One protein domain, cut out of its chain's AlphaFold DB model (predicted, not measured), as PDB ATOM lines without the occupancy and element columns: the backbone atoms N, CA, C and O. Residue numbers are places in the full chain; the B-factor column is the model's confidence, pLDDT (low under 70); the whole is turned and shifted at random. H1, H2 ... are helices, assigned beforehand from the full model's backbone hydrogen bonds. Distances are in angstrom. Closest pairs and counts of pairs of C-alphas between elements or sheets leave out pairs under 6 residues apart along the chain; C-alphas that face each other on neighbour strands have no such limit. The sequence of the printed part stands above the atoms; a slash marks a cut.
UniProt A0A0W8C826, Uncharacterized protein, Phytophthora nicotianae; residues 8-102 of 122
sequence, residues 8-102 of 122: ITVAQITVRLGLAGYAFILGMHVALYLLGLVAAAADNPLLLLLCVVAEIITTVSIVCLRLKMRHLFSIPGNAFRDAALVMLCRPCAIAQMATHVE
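What this domain is: This is residues 8 to 102 of the 122 residues of an uncharacterized protein of Phytophthora nicotianae (UniProt A0A0W8C826). Two long helices, H3 and the somewhat shorter H2, make a helical hairpin that opens from its turn like a narrow V, and three short helices, H1, H4 and H5, gather at its open end. H4 and H5 pack on the second half of H3, while H1 folds back on the first residues of H2 and reaches across to H5; at the tip of the V, residues 41 to 46 stick out. The printed part has 95 residues with five named helices, H1 to H5 in order along the chain, and no named strand; its class is all helix. It is only just compact, close to loose, with a radius of gyration of the C-alphas of 14.8 A, and elongated, spanning 46 by 28 by 17 A.

Where its parts are: H3, the longest helix, takes residues 45 to 72 and measures 40.1 A from first to last C-alpha, from (110.161, 125.715, 171.615) to (134.694, 137.682, 142.181). Before it comes H2, residues 22 to 42, 30.5 A long. H1, residues 8 to 16, begins with C-alpha 8 at (131.032, 143.911, 162.216) and is 12.1 A long. After H3 come H4, residues 79 to 88, 14.4 A, and H5, residues 90 to 100, 15.5 A, which ends with C-alpha 100 at (141.850, 139.624, 151.517).

How they stand to each other: H3 and H5 are the hubs, touching three other helices each. H3 forms a helical hairpin with H2, at a shallow tilt of 25 degrees, opposite ways. They touch with residues 47 to 54 of H3 and 32 to 40 of H2 alone, and the closest C-alphas, those of Ala 39 and Leu 47, are 5.0 A apart. Farther along H3, residues 59 to 67 alone touch H4, at a steep tilt of 50 degrees, opposite ways; the closest C-alphas are those of Val 63 and Ala 83, 5.6 A apart. H3 and H5 only just touch, with 3 pairs of C-alphas within 8 A, the closest being Arg 66 and Met 97 at 7.2 A. H4 and H5 touch only at the corner by their link, and only just, with 3 pairs of C-alphas within 8 A; the closest C-alphas are those of Val 86 and Ala 93, 5.8 A apart. H1 touches H5, with the C-alphas of Ile 13 and Ala 98 closest at 5.9 A; their tilt of 37 degrees is only just steep. H1 and H2 form a second helical hairpin, at a shallow tilt of 29 degrees, and H2 touches H1 with residues 22 to 26 alone; the C-alphas of Ala 11 and Tyr 22 are closest at 5.4 A. H1 and H3 are near each other, while H2 is apart from H4 and H5, and H1 from H4. The helix packing is part aligned and part crossed, with some touching pairs at a shallow tilt and others steep. In H1, H2, H3, H4 and H5 every O i to N i+4 pair is within hydrogen-bond range.

The domain as a whole: The two C-alphas farthest apart, those of Ala 42 and Ser 74, are 46.7 A apart. The printed part has no cut; the links from H1 to H2, H2 to H3 and H4 to H5 are tight, the link from H3 to H4 is short, and no link is long. The mean pLDDT of the printed part is 91.4, and no printed residue is under 70.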
ATOM      1  N   ILE A   8     130.488 142.629 162.685       89.06
ATOM      2  CA  ILE A   8     131.032 143.911 162.216       89.06
ATOM      3  C   ILE A   8     131.982 143.660 161.051       89.06
ATOM      4  O   ILE A   8     131.927 144.346 160.036       89.06
ATOM      5  N   THR A   9     132.803 142.617 161.170       90.50
ATOM      6  CA  THR A   9     133.741 142.235 160.118       90.50
ATOM      7  C   THR A   9     133.010 141.759 158.854       90.50
ATOM      8  O   THR A   9     133.396 142.140 157.752       90.50
ATOM      9  N   VAL A  10     131.922 140.992 158.983       91.56
ATOM     10  CA  VAL A  10     131.068 140.596 157.848       91.56
ATOM     11  C   VAL A  10     130.423 141.817 157.195       91.56
ATOM     12  O   VAL A  10     130.509 141.945 155.978       91.56
ATOM     13  N   ALA A  11     129.866 142.748 157.975       91.00
ATOM     14  CA  ALA A  11     129.284 143.990 157.465       91.00
ATOM     15  C   ALA A  11     130.321 144.844 156.714       91.00
ATOM     16  O   ALA A  11     130.029 145.422 155.668       91.00
ATOM     17  N   GLN A  12     131.556 144.902 157.220       91.25
ATOM     18  CA  GLN A  12     132.666 145.573 156.544       91.25
ATOM     19  C   GLN A  12     133.005 144.898 155.212       91.25
ATOM     20  O   GLN A  12     133.153 145.600 154.215       91.25
ATOM     21  N   ILE A  13     133.078 143.562 155.163       92.38
ATOM     22  CA  ILE A  13     133.318 142.813 153.918       92.38
ATOM     23  C   ILE A  13     132.189 143.062 152.910       92.38
ATOM     24  O   ILE A  13     132.464 143.371 151.754       92.38
ATOM     25  N   THR A  14     130.922 142.947 153.322       90.06
ATOM     26  CA  THR A  14     129.781 143.075 152.404       90.06
ATOM     27  C   THR A  14     129.680 144.471 151.809       90.06
ATOM     28  O   THR A  14     129.405 144.593 150.620       90.06
ATOM     29  N   VAL A  15     129.958 145.513 152.598       90.31
ATOM     30  CA  VAL A  15     130.022 146.893 152.095       90.31
ATOM     31  C   VAL A  15     131.219 147.072 151.173       90.31
ATOM     32  O   VAL A  15     131.083 147.658 150.108       90.31
ATOM     33  N   ARG A  16     132.386 146.532 151.539       89.44
ATOM     34  CA  ARG A  16     133.610 146.625 150.732       89.44
ATOM     35  C   ARG A  16     133.444 145.978 149.351       89.44
ATOM     36  O   ARG A  16     134.013 146.479 148.385       89.44
ATOM     37  N   LEU A  17     132.642 144.917 149.269       88.56
ATOM     38  CA  LEU A  17     132.287 144.205 148.039       88.56
ATOM     39  C   LEU A  17     131.035 144.755 147.325       88.56
ATOM     40  O   LEU A  17     130.645 144.191 146.307       88.56
ATOM     41  N   GLY A  18     130.376 145.791 147.855       86.69
ATOM     42  CA  GLY A  18     129.162 146.363 147.252       86.69
ATOM     43  C   GLY A  18     127.926 145.453 147.315       86.69
ATOM     44  O   GLY A  18     126.998 145.619 146.534       86.69
ATOM     45  N   LEU A  19     127.899 144.468 148.218       86.81
ATOM     46  CA  LEU A  19     126.844 143.447 148.279       86.81
ATOM     47  C   LEU A  19     125.639 143.850 149.131       86.81
ATOM     48  O   LEU A  19     124.518 143.457 148.824       86.81
ATOM     49  N   ALA A  20     125.872 144.551 150.239       86.56
ATOM     50  CA  ALA A  20     124.826 144.960 151.171       86.56
ATOM     51  C   ALA A  20     125.258 146.190 151.972       86.56
ATOM     52  O   ALA A  20     126.443 146.373 152.266       86.56
ATOM     53  N   GLY A  21     124.281 147.007 152.369       86.50
ATOM     54  CA  GLY A  21     124.510 148.175 153.211       86.50
ATOM     55  C   GLY A  21     124.896 147.803 154.646       86.50
ATOM     56  O   GLY A  21     124.379 146.844 155.218       86.50
ATOM     57  N   TYR A  22     125.767 148.610 155.256       86.56
ATOM     58  CA  TYR A  22     126.253 148.388 156.622       86.56
ATOM     59  C   TYR A  22     125.111 148.332 157.651       86.56
ATOM     60  O   TYR A  22     125.054 147.426 158.480       86.56
ATOM     61  N   ALA A  23     124.182 149.293 157.569       86.06
ATOM     62  CA  ALA A  23     123.060 149.419 158.500       86.06
ATOM     63  C   ALA A  23     122.101 148.224 158.425       86.06
ATOM     64  O   ALA A  23     121.602 147.780 159.455       86.06
ATOM     65  N   PHE A  24     121.893 147.670 157.228       88.81
ATOM     66  CA  PHE A  24     121.049 146.494 157.035       88.81
ATOM     67  C   PHE A  24     121.622 145.271 157.763       88.81
ATOM     68  O   PHE A  24     120.920 144.632 158.543       88.81
ATOM     69  N   ILE A  25     122.917 144.984 157.580       89.69
ATOM     70  CA  ILE A  25     123.578 143.847 158.244       89.69
ATOM     71  C   ILE A  25     123.589 144.021 159.768       89.69
ATOM     72  O   ILE A  25     123.323 143.066 160.500       89.69
ATOM     73  N   LEU A  26     123.857 145.236 160.256       89.25
ATOM     74  CA  LEU A  26     123.830 145.519 161.690       89.25
ATOM     75  C   LEU A  26     122.416 145.359 162.272       89.25
ATOM     76  O   LEU A  26     122.262 144.734 163.318       89.25
ATOM     77  N   GLY A  27     121.392 145.864 161.578       91.31
ATOM     78  CA  GLY A  27     119.991 145.725 161.982       91.31
ATOM     79  C   GLY A  27     119.553 144.264 162.077       91.31
ATOM     80  O   GLY A  27     118.974 143.866 163.086       91.31
ATOM     81  N   MET A  28     119.918 143.442 161.086       91.12
ATOM     82  CA  MET A  28     119.665 141.996 161.124       91.12
ATOM     83  C   MET A  28     120.327 141.331 162.333       91.12
ATOM     84  O   MET A  28     119.710 140.502 162.994       91.12
ATOM     85  N   HIS A  29     121.561 141.711 162.669       90.31
ATOM     86  CA  HIS A  29     122.235 141.157 163.840       90.31
ATOM     87  C   HIS A  29     121.569 141.554 165.161       90.31
ATOM     88  O   HIS A  29     121.388 140.701 166.026       90.31
ATOM     89  N   VAL A  30     121.171 142.822 165.307       92.50
ATOM     90  CA  VAL A  30     120.433 143.286 166.492       92.50
ATOM     91  C   VAL A  30     119.120 142.518 166.635       92.50
ATOM     92  O   VAL A  30     118.811 142.047 167.726       92.50
ATOM     93  N   ALA A  31     118.383 142.314 165.539       93.50
ATOM     94  CA  ALA A  31     117.147 141.534 165.550       93.50
ATOM     95  C   ALA A  31     117.377 140.077 165.991       93.50
ATOM     96  O   ALA A  31     116.627 139.563 166.818       93.50
ATOM     97  N   LEU A  32     118.438 139.428 165.498       92.94
ATOM     98  CA  LEU A  32     118.809 138.068 165.904       92.94
ATOM     99  C   LEU A  32     119.190 137.979 167.384       92.94
ATOM    100  O   LEU A  32     118.792 137.035 168.064       92.94
ATOM    101  N   TYR A  33     119.928 138.966 167.891       92.06
ATOM    102  CA  TYR A  33     120.296 139.028 169.302       92.06
ATOM    103  C   TYR A  33     119.064 139.192 170.201       92.06
ATOM    104  O   TYR A  33     118.916 138.465 171.182       92.06
ATOM    105  N   LEU A  34     118.144 140.092 169.836       94.81
ATOM    106  CA  LEU A  34     116.880 140.273 170.554       94.81
ATOM    107  C   LEU A  34     116.016 139.011 170.508       94.81
ATOM    108  O   LEU A  34     115.472 138.618 171.537       94.81
ATOM    109  N   LEU A  35     115.932 138.338 169.354       93.56
ATOM    110  CA  LEU A  35     115.226 137.063 169.230       93.56
ATOM    111  C   LEU A  35     115.806 136.010 170.183       93.56
ATOM    112  O   LEU A  35     115.045 135.352 170.885       93.56
ATOM    113  N   GLY A  36     117.135 135.887 170.251       92.88
ATOM    114  CA  GLY A  36     117.808 134.977 171.180       92.88
ATOM    115  C   GLY A  36     117.536 135.310 172.648       92.88
ATOM    116  O   GLY A  36     117.285 134.408 173.443       92.88
ATOM    117  N   LEU A  37     117.514 136.599 173.001       93.81
ATOM    118  CA  LEU A  37     117.198 137.047 174.359       93.81
ATOM    119  C   LEU A  37     115.756 136.696 174.752       93.81
ATOM    120  O   LEU A  37     115.520 136.184 175.844       93.81
ATOM    121  N   VAL A  38     114.796 136.928 173.852       95.31
ATOM    122  CA  VAL A  38     113.387 136.574 174.074       95.31
ATOM    123  C   VAL A  38     113.217 135.054 174.144       95.31
ATOM    124  O   VAL A  38     112.514 134.570 175.024       95.31
ATOM    125  N   ALA A  39     113.894 134.294 173.277       94.69
ATOM    126  CA  ALA A  39     113.874 132.833 173.306       94.69
ATOM    127  C   ALA A  39     114.397 132.274 174.638       94.69
ATOM    128  O   ALA A  39     113.765 131.394 175.216       94.69
ATOM    129  N   ALA A  40     115.504 132.828 175.145       92.56
ATOM    130  CA  ALA A  40     116.096 132.431 176.422       92.56
ATOM    131  C   ALA A  40     115.205 132.772 177.628       92.56
ATOM    132  O   ALA A  40     115.223 132.051 178.620       92.56
ATOM    133  N   ALA A  41     114.431 133.857 177.552       94.81
ATOM    134  CA  ALA A  41     113.539 134.278 178.631       94.81
ATOM    135  C   ALA A  41     112.178 133.555 178.624       94.81
ATOM    136  O   ALA A  41     111.578 133.381 179.681       94.81
ATOM    137  N   ALA A  42     111.669 133.180 177.448       92.94
ATOM    138  CA  ALA A  42     110.300 132.688 177.278       92.94
ATOM    139  C   ALA A  42     110.154 131.156 177.316       92.94
ATOM    140  O   ALA A  42     109.021 130.679 177.300       92.94
ATOM    141  N   ASP A  43     111.261 130.402 177.300       89.12
ATOM    142  CA  ASP A  43     111.307 128.926 177.273       89.12
ATOM    143  C   ASP A  43     110.343 128.291 176.243       89.12
ATOM    144  O   ASP A  43     109.707 127.260 176.459       89.12
ATOM    145  N   ASN A  44     110.177 128.963 175.098       93.94
ATOM    146  CA  ASN A  44     109.230 128.563 174.064       93.94
ATOM    147  C   ASN A  44     109.944 127.775 172.949       93.94
ATOM    148  O   ASN A  44     110.869 128.310 172.321       93.94
ATOM    149  N   PRO A  45     109.489 126.555 172.606       93.50
ATOM    150  CA  PRO A  45     110.161 125.715 171.615       93.50
ATOM    151  C   PRO A  45     110.139 126.307 170.197       93.50
ATOM    152  O   PRO A  45     111.063 126.063 169.422       93.50
ATOM    153  N   LEU A  46     109.130 127.117 169.845       95.06
ATOM    154  CA  LEU A  46     109.075 127.786 168.541       95.06
ATOM    155  C   LEU A  46     110.145 128.872 168.426       95.06
ATOM    156  O   LEU A  46     110.778 128.995 167.382       95.06
ATOM    157  N   LEU A  47     110.381 129.638 169.497       94.31
ATOM    158  CA  LEU A  47     111.437 130.652 169.512       94.31
ATOM    159  C   LEU A  47     112.821 130.006 169.401       94.31
ATOM    160  O   LEU A  47     113.658 130.483 168.637       94.31
ATOM    161  N   LEU A  48     113.032 128.879 170.085       93.06
ATOM    162  CA  LEU A  48     114.266 128.104 169.971       93.06
ATOM    163  C   LEU A  48     114.463 127.573 168.541       93.06
ATOM    164  O   LEU A  48     115.550 127.717 167.980       93.06
ATOM    165  N   LEU A  49     113.409 127.039 167.911       95.06
ATOM    166  CA  LEU A  49     113.448 126.616 166.508       95.06
ATOM    167  C   LEU A  49     113.823 127.777 165.575       95.06
ATOM    168  O   LEU A  49     114.671 127.607 164.699       95.06
ATOM    169  N   LEU A  50     113.240 128.964 165.776       95.44
ATOM    170  CA  LEU A  50     113.577 130.156 164.993       95.44
ATOM    171  C   LEU A  50     115.048 130.560 165.167       95.44
ATOM    172  O   LEU A  50     115.698 130.883 164.173       95.44
ATOM    173  N   CYS A  51     115.600 130.489 166.382       94.75
ATOM    174  CA  CYS A  51     117.025 130.733 166.623       94.75
ATOM    175  C   CYS A  51     117.918 129.734 165.873       94.75
ATOM    176  O   CYS A  51     118.892 130.138 165.238       94.75
ATOM    177  N   VAL A  52     117.572 128.443 165.890       94.69
ATOM    178  CA  VAL A  52     118.324 127.402 165.169       94.69
ATOM    179  C   VAL A  52     118.283 127.644 163.659       94.69
ATOM    180  O   VAL A  52     119.323 127.626 162.999       94.69
ATOM    181  N   VAL A  53     117.102 127.924 163.103       96.25
ATOM    182  CA  VAL A  53     116.942 128.242 161.676       96.25
ATOM    183  C   VAL A  53     117.756 129.483 161.305       96.25
ATOM    184  O   VAL A  53     118.451 129.488 160.288       96.25
ATOM    185  N   ALA A  54     117.732 130.517 162.144       93.50
ATOM    186  CA  ALA A  54     118.495 131.732 161.917       93.50
ATOM    187  C   ALA A  54     120.018 131.515 161.953       93.50
ATOM    188  O   ALA A  54     120.743 132.087 161.131       93.50
ATOM    189  N   GLU A  55     120.516 130.661 162.850       92.50
ATOM    190  CA  GLU A  55     121.926 130.260 162.871       92.50
ATOM    191  C   GLU A  55     122.313 129.506 161.595       92.50
ATOM    192  O   GLU A  55     123.337 129.819 160.978       92.50
ATOM    193  N   ILE A  56     121.474 128.578 161.124       94.19
ATOM    194  CA  ILE A  56     121.696 127.872 159.852       94.19
ATOM    195  C   ILE A  56     121.770 128.876 158.695       94.19
ATOM    196  O   ILE A  56     122.734 128.854 157.926       94.19
ATOM    197  N   ILE A  57     120.816 129.808 158.603       94.25
ATOM    198  CA  ILE A  57     120.800 130.852 157.567       94.25
ATOM    199  C   ILE A  57     122.070 131.707 157.637       94.25
ATOM    200  O   ILE A  57     122.704 131.956 156.610       94.25
ATOM    201  N   THR A  58     122.487 132.123 158.835       91.75
ATOM    202  CA  THR A  58     123.709 132.918 159.033       91.75
ATOM    203  C   THR A  58     124.948 132.147 158.578       91.75
ATOM    204  O   THR A  58     125.824 132.693 157.906       91.75
ATOM    205  N   THR A  59     124.996 130.850 158.881       91.94
ATOM    206  CA  THR A  59     126.073 129.950 158.463       91.94
ATOM    207  C   THR A  59     126.174 129.856 156.948       91.94
ATOM    208  O   THR A  59     127.235 130.112 156.374       91.94
ATOM    209  N   VAL A  60     125.051 129.538 156.300       93.75
ATOM    210  CA  VAL A  60     124.944 129.437 154.842       93.75
ATOM    211  C   VAL A  60     125.310 130.767 154.192       93.75
ATOM    212  O   VAL A  60     126.096 130.784 153.252       93.75
ATOM    213  N   SER A  61     124.849 131.891 154.743       92.38
ATOM    214  CA  SER A  61     125.167 133.230 154.232       92.38
ATOM    215  C   SER A  61     126.672 133.506 154.212       92.38
ATOM    216  O   SER A  61     127.177 134.075 153.246       92.38
ATOM    217  N   ILE A  62     127.419 133.062 155.229       93.94
ATOM    218  CA  ILE A  62     128.881 133.220 155.279       93.94
ATOM    219  C   ILE A  62     129.575 132.313 154.253       93.94
ATOM    220  O   ILE A  62     130.532 132.743 153.604       93.94
ATOM    221  N   VAL A  63     129.084 131.086 154.056       94.62
ATOM    222  CA  VAL A  63     129.578 130.188 152.997       94.62
ATOM    223  C   VAL A  63     129.319 130.793 151.616       94.62
ATOM    224  O   VAL A  63     130.230 130.852 150.789       94.62
ATOM    225  N   CYS A  64     128.114 131.313 151.377       93.25
ATOM    226  CA  CYS A  64     127.741 132.002 150.146       93.25
ATOM    227  C   CYS A  64     128.595 133.249 149.916       93.25
ATOM    228  O   CYS A  64     129.075 133.453 148.804       93.25
ATOM    229  N   LEU A  65     128.851 134.053 150.953       93.12
ATOM    230  CA  LEU A  65     129.748 135.205 150.868       93.12
ATOM    231  C   LEU A  65     131.151 134.770 150.433       93.12
ATOM    232  O   LEU A  65     131.724 135.364 149.521       93.12
ATOM    233  N   ARG A  66     131.674 133.691 151.022       93.62
ATOM    234  CA  ARG A  66     132.979 133.130 150.666       93.62
ATOM    235  C   ARG A  66     133.023 132.597 149.234       93.62
ATOM    236  O   ARG A  66     134.002 132.819 148.528       93.62
ATOM    237  N   LEU A  67     131.971 131.915 148.784       92.50
ATOM    238  CA  LEU A  67     131.822 131.455 147.400       92.50
ATOM    239  C   LEU A  67     131.791 132.627 146.420       92.50
ATOM    240  O   LEU A  67     132.548 132.640 145.453       92.50
ATOM    241  N   LYS A  68     130.964 133.634 146.712       91.69
ATOM    242  CA  LYS A  68     130.809 134.827 145.882       91.69
ATOM    243  C   LYS A  68     132.123 135.593 145.785       91.69
ATOM    244  O   LYS A  68     132.525 135.951 144.688       91.69
ATOM    245  N   MET A  69     132.834 135.749 146.902       91.69
ATOM    246  CA  MET A  69     134.166 136.350 146.938       91.69
ATOM    247  C   MET A  69     135.148 135.593 146.033       91.69
ATOM    248  O   MET A  69     135.841 136.208 145.234       91.69
ATOM    249  N   ARG A  70     135.182 134.257 146.086       91.69
ATOM    250  CA  ARG A  70     136.070 133.477 145.209       91.69
ATOM    251  C   ARG A  70     135.734 133.606 143.737       91.69
ATOM    252  O   ARG A  70     136.654 133.708 142.938       91.69
ATOM    253  N   HIS A  71     134.450 133.633 143.393       89.69
ATOM    254  CA  HIS A  71     134.028 133.898 142.022       89.69
ATOM    255  C   HIS A  71     134.466 135.299 141.572       89.69
ATOM    256  O   HIS A  71     134.941 135.475 140.458       89.69
ATOM    257  N   LEU A  72     134.350 136.290 142.458       88.81
ATOM    258  CA  LEU A  72     134.694 137.682 142.181       88.81
ATOM    259  C   LEU A  72     136.195 137.908 141.942       88.81
ATOM    260  O   LEU A  72     136.563 138.777 141.159       88.81
ATOM    261  N   PHE A  73     137.042 137.123 142.614       88.25
ATOM    262  CA  PHE A  73     138.504 137.186 142.515       88.25
ATOM    263  C   PHE A  73     139.114 136.014 141.727       88.25
ATOM    264  O   PHE A  73     140.325 135.812 141.783       88.25
ATOM    265  N   SER A  74     138.297 135.218 141.026       90.31
ATOM    266  CA  SER A  74     138.729 134.041 140.252       90.31
ATOM    267  C   SER A  74     139.635 133.067 141.029       90.31
ATOM    268  O   SER A  74     140.587 132.508 140.487       90.31
ATOM    269  N   ILE A  75     139.350 132.855 142.317       90.25
ATOM    270  CA  ILE A  75     140.139 131.978 143.194       90.25
ATOM    271  C   ILE A  75     139.672 130.523 143.002       90.25
ATOM    272  O   ILE A  75     138.514 130.223 143.319       90.25
ATOM    273  N   PRO A  76     140.541 129.593 142.561       89.12
ATOM    274  CA  PRO A  76     140.171 128.189 142.411       89.12
ATOM    275  C   PRO A  76     139.879 127.548 143.775       89.12
ATOM    276  O   PRO A  76     140.568 127.796 144.768       89.12
ATOM    277  N   GLY A  77     138.857 126.695 143.848       85.69
ATOM    278  CA  GLY A  77     138.539 125.976 145.079       85.69
ATOM    279  C   GLY A  77     137.301 125.089 144.987       85.69
ATOM    280  O   GLY A  77     136.632 125.032 143.963       85.69
ATOM    281  N   ASN A  78     137.005 124.392 146.084       89.12
ATOM    282  CA  ASN A  78     135.900 123.438 146.186       89.12
ATOM    283  C   ASN A  78     134.867 123.913 147.214       89.12
ATOM    284  O   ASN A  78     135.212 124.044 148.384       89.12
ATOM    285  N   ALA A  79     133.604 124.086 146.815       88.12
ATOM    286  CA  ALA A  79     132.527 124.575 147.680       88.12
ATOM    287  C   ALA A  79     132.388 123.810 149.008       88.12
ATOM    288  O   ALA A  79     132.201 124.432 150.054       88.12
ATOM    289  N   PHE A  80     132.558 122.484 148.983       89.19
ATOM    290  CA  PHE A  80     132.482 121.654 150.186       89.19
ATOM    291  C   PHE A  80     133.552 122.023 151.222       89.19
ATOM    292  O   PHE A  80     133.273 122.098 152.418       89.19
ATOM    293  N   ARG A  81     134.777 122.315 150.770       88.56
ATOM    294  CA  ARG A  81     135.892 122.662 151.661       88.56
ATOM    295  C   ARG A  81     135.654 123.993 152.373       88.56
ATOM    296  O   ARG A  81     136.079 124.169 153.510       88.56
ATOM    297  N   ASP A  82     134.952 124.916 151.733       89.12
ATOM    298  CA  ASP A  82     134.633 126.222 152.309       89.12
ATOM    299  C   ASP A  82     133.465 126.156 153.267       89.12
ATOM    300  O   ASP A  82     133.516 126.813 154.304       89.12
ATOM    301  N   ALA A  83     132.467 125.321 152.970       90.44
ATOM    302  CA  ALA A  83     131.440 124.984 153.942       90.44
ATOM    303  C   ALA A  83     132.080 124.366 155.194       90.44
ATOM    304  O   ALA A  83     131.875 124.871 156.295       90.44
ATOM    305  N   ALA A  84     132.944 123.359 155.025       91.69
ATOM    306  CA  ALA A  84     133.653 122.722 156.132       91.69
ATOM    307  C   ALA A  84     134.495 123.721 156.948       91.69
ATOM    308  O   ALA A  84     134.436 123.714 158.176       91.69
ATOM    309  N   LEU A  85     135.228 124.629 156.290       90.50
ATOM    310  CA  LEU A  85     136.025 125.651 156.976       90.50
ATOM    311  C   LEU A  85     135.156 126.621 157.792       90.50
ATOM    312  O   LEU A  85     135.517 126.967 158.915       90.50
ATOM    313  N   VAL A  86     134.024 127.067 157.239       91.19
ATOM    314  CA  VAL A  86     133.097 127.970 157.939       91.19
ATOM    315  C   VAL A  86     132.422 127.266 159.117       91.19
ATOM    316  O   VAL A  86     132.202 127.907 160.143       91.19
ATOM    317  N   MET A  87     132.134 125.967 159.004       89.75
ATOM    318  CA  MET A  87     131.587 125.170 160.106       89.75
ATOM    319  C   MET A  87     132.613 124.949 161.228       89.75
ATOM    320  O   MET A  87     132.259 125.097 162.392       89.75
ATOM    321  N   LEU A  88     133.877 124.642 160.899       91.62
ATOM    322  CA  LEU A  88     134.927 124.378 161.896       91.62
ATOM    323  C   LEU A  88     135.471 125.648 162.560       91.62
ATOM    324  O   LEU A  88     135.643 125.690 163.773       91.62
ATOM    325  N   CYS A  89     135.795 126.673 161.769       91.56
ATOM    326  CA  CYS A  89     136.298 127.944 162.284       91.56
ATOM    327  C   CYS A  89     135.739 129.125 161.485       91.56
ATOM    328  O   CYS A  89     136.434 129.777 160.696       91.56
ATOM    329  N   ARG A  90     134.472 129.456 161.752       91.06
ATOM    330  CA  ARG A  90     133.809 130.648 161.205       91.06
ATOM    331  C   ARG A  90     134.627 131.935 161.386       91.06
ATOM    332  O   ARG A  90     134.801 132.643 160.392       91.06
ATOM    333  N   PRO A  91     135.185 132.252 162.574       90.56
ATOM    334  CA  PRO A  91     135.962 133.478 162.749       90.56
ATOM    335  C   PRO A  91     137.234 133.494 161.896       90.56
ATOM    336  O   PRO A  91     137.580 134.541 161.358       90.56
ATOM    337  N   CYS A  92     137.892 132.342 161.710       91.69
ATOM    338  CA  CYS A  92     139.059 132.220 160.836       91.69
ATOM    339  C   CYS A  92     138.687 132.511 159.379       91.69
ATOM    340  O   CYS A  92     139.365 133.285 158.703       91.69
ATOM    341  N   ALA A  93     137.585 131.922 158.901       92.69
ATOM    342  CA  ALA A  93     137.102 132.144 157.544       92.69
ATOM    343  C   ALA A  93     136.765 133.624 157.308       92.69
ATOM    344  O   ALA A  93     137.168 134.183 156.289       92.69
ATOM    345  N   ILE A  94     136.086 134.272 158.260       93.81
ATOM    346  CA  ILE A  94     135.768 135.707 158.203       93.81
ATOM    347  C   ILE A  94     137.048 136.550 158.248       93.81
ATOM    348  O   ILE A  94     137.182 137.477 157.455       93.81
ATOM    349  N   ALA A  95     138.001 136.223 159.126       91.50
ATOM    350  CA  ALA A  95     139.277 136.930 159.227       91.50
ATOM    351  C   ALA A  95     140.053 136.876 157.907       91.50
ATOM    352  O   ALA A  95     140.507 137.908 157.423       91.50
ATOM    353  N   GLN A  96     140.146 135.691 157.297       92.19
ATOM    354  CA  GLN A  96     140.804 135.510 156.007       92.19
ATOM    355  C   GLN A  96     140.143 136.365 154.919       92.19
ATOM    356  O   GLN A  96     140.842 137.065 154.189       92.19
ATOM    357  N   MET A  97     138.809 136.336 154.826       93.75
ATOM    358  CA  MET A  97     138.067 137.144 153.853       93.75
ATOM    359  C   MET A  97     138.282 138.642 154.085       93.75
ATOM    360  O   MET A  97     138.566 139.374 153.143       93.75
ATOM    361  N   ALA A  98     138.211 139.090 155.339       91.62
ATOM    362  CA  ALA A  98     138.400 140.485 155.718       91.62
ATOM    363  C   ALA A  98     139.793 141.008 155.365       91.62
ATOM    364  O   ALA A  98     139.915 142.124 154.866       91.62
ATOM    365  N   THR A  99     140.830 140.205 155.608       90.44
ATOM    366  CA  THR A  99     142.206 140.549 155.239       90.44
ATOM    367  C   THR A  99     142.362 140.607 153.720       90.44
ATOM    368  O   THR A  99     142.970 141.545 153.221       90.44
ATOM    369  N   HIS A 100     141.755 139.674 152.979       90.75
ATOM    370  CA  HIS A 100     141.850 139.624 151.517       90.75
ATOM    371  C   HIS A 100     141.260 140.863 150.825       90.75
ATOM    372  O   HIS A 100     141.808 141.335 149.837       90.75
ATOM    373  N   VAL A 101     140.146 141.401 151.332       90.00
ATOM    374  CA  VAL A 101     139.498 142.598 150.753       90.00
ATOM    375  C   VAL A 101     139.927 143.908 151.425       90.00
ATOM    376  O   VAL A 101     139.353 144.969 151.150       90.00
ATOM    377  N   GLU A 102     140.891 143.833 152.348       88.38
ATOM    378  CA  GLU A 102     141.319 144.942 153.205       88.38
ATOM    379  C   GLU A 102     140.136 145.664 153.876       88.38
ATOM    380  O   GLU A 102     140.009 146.895 153.838       88.38
TER     381      GLU A 102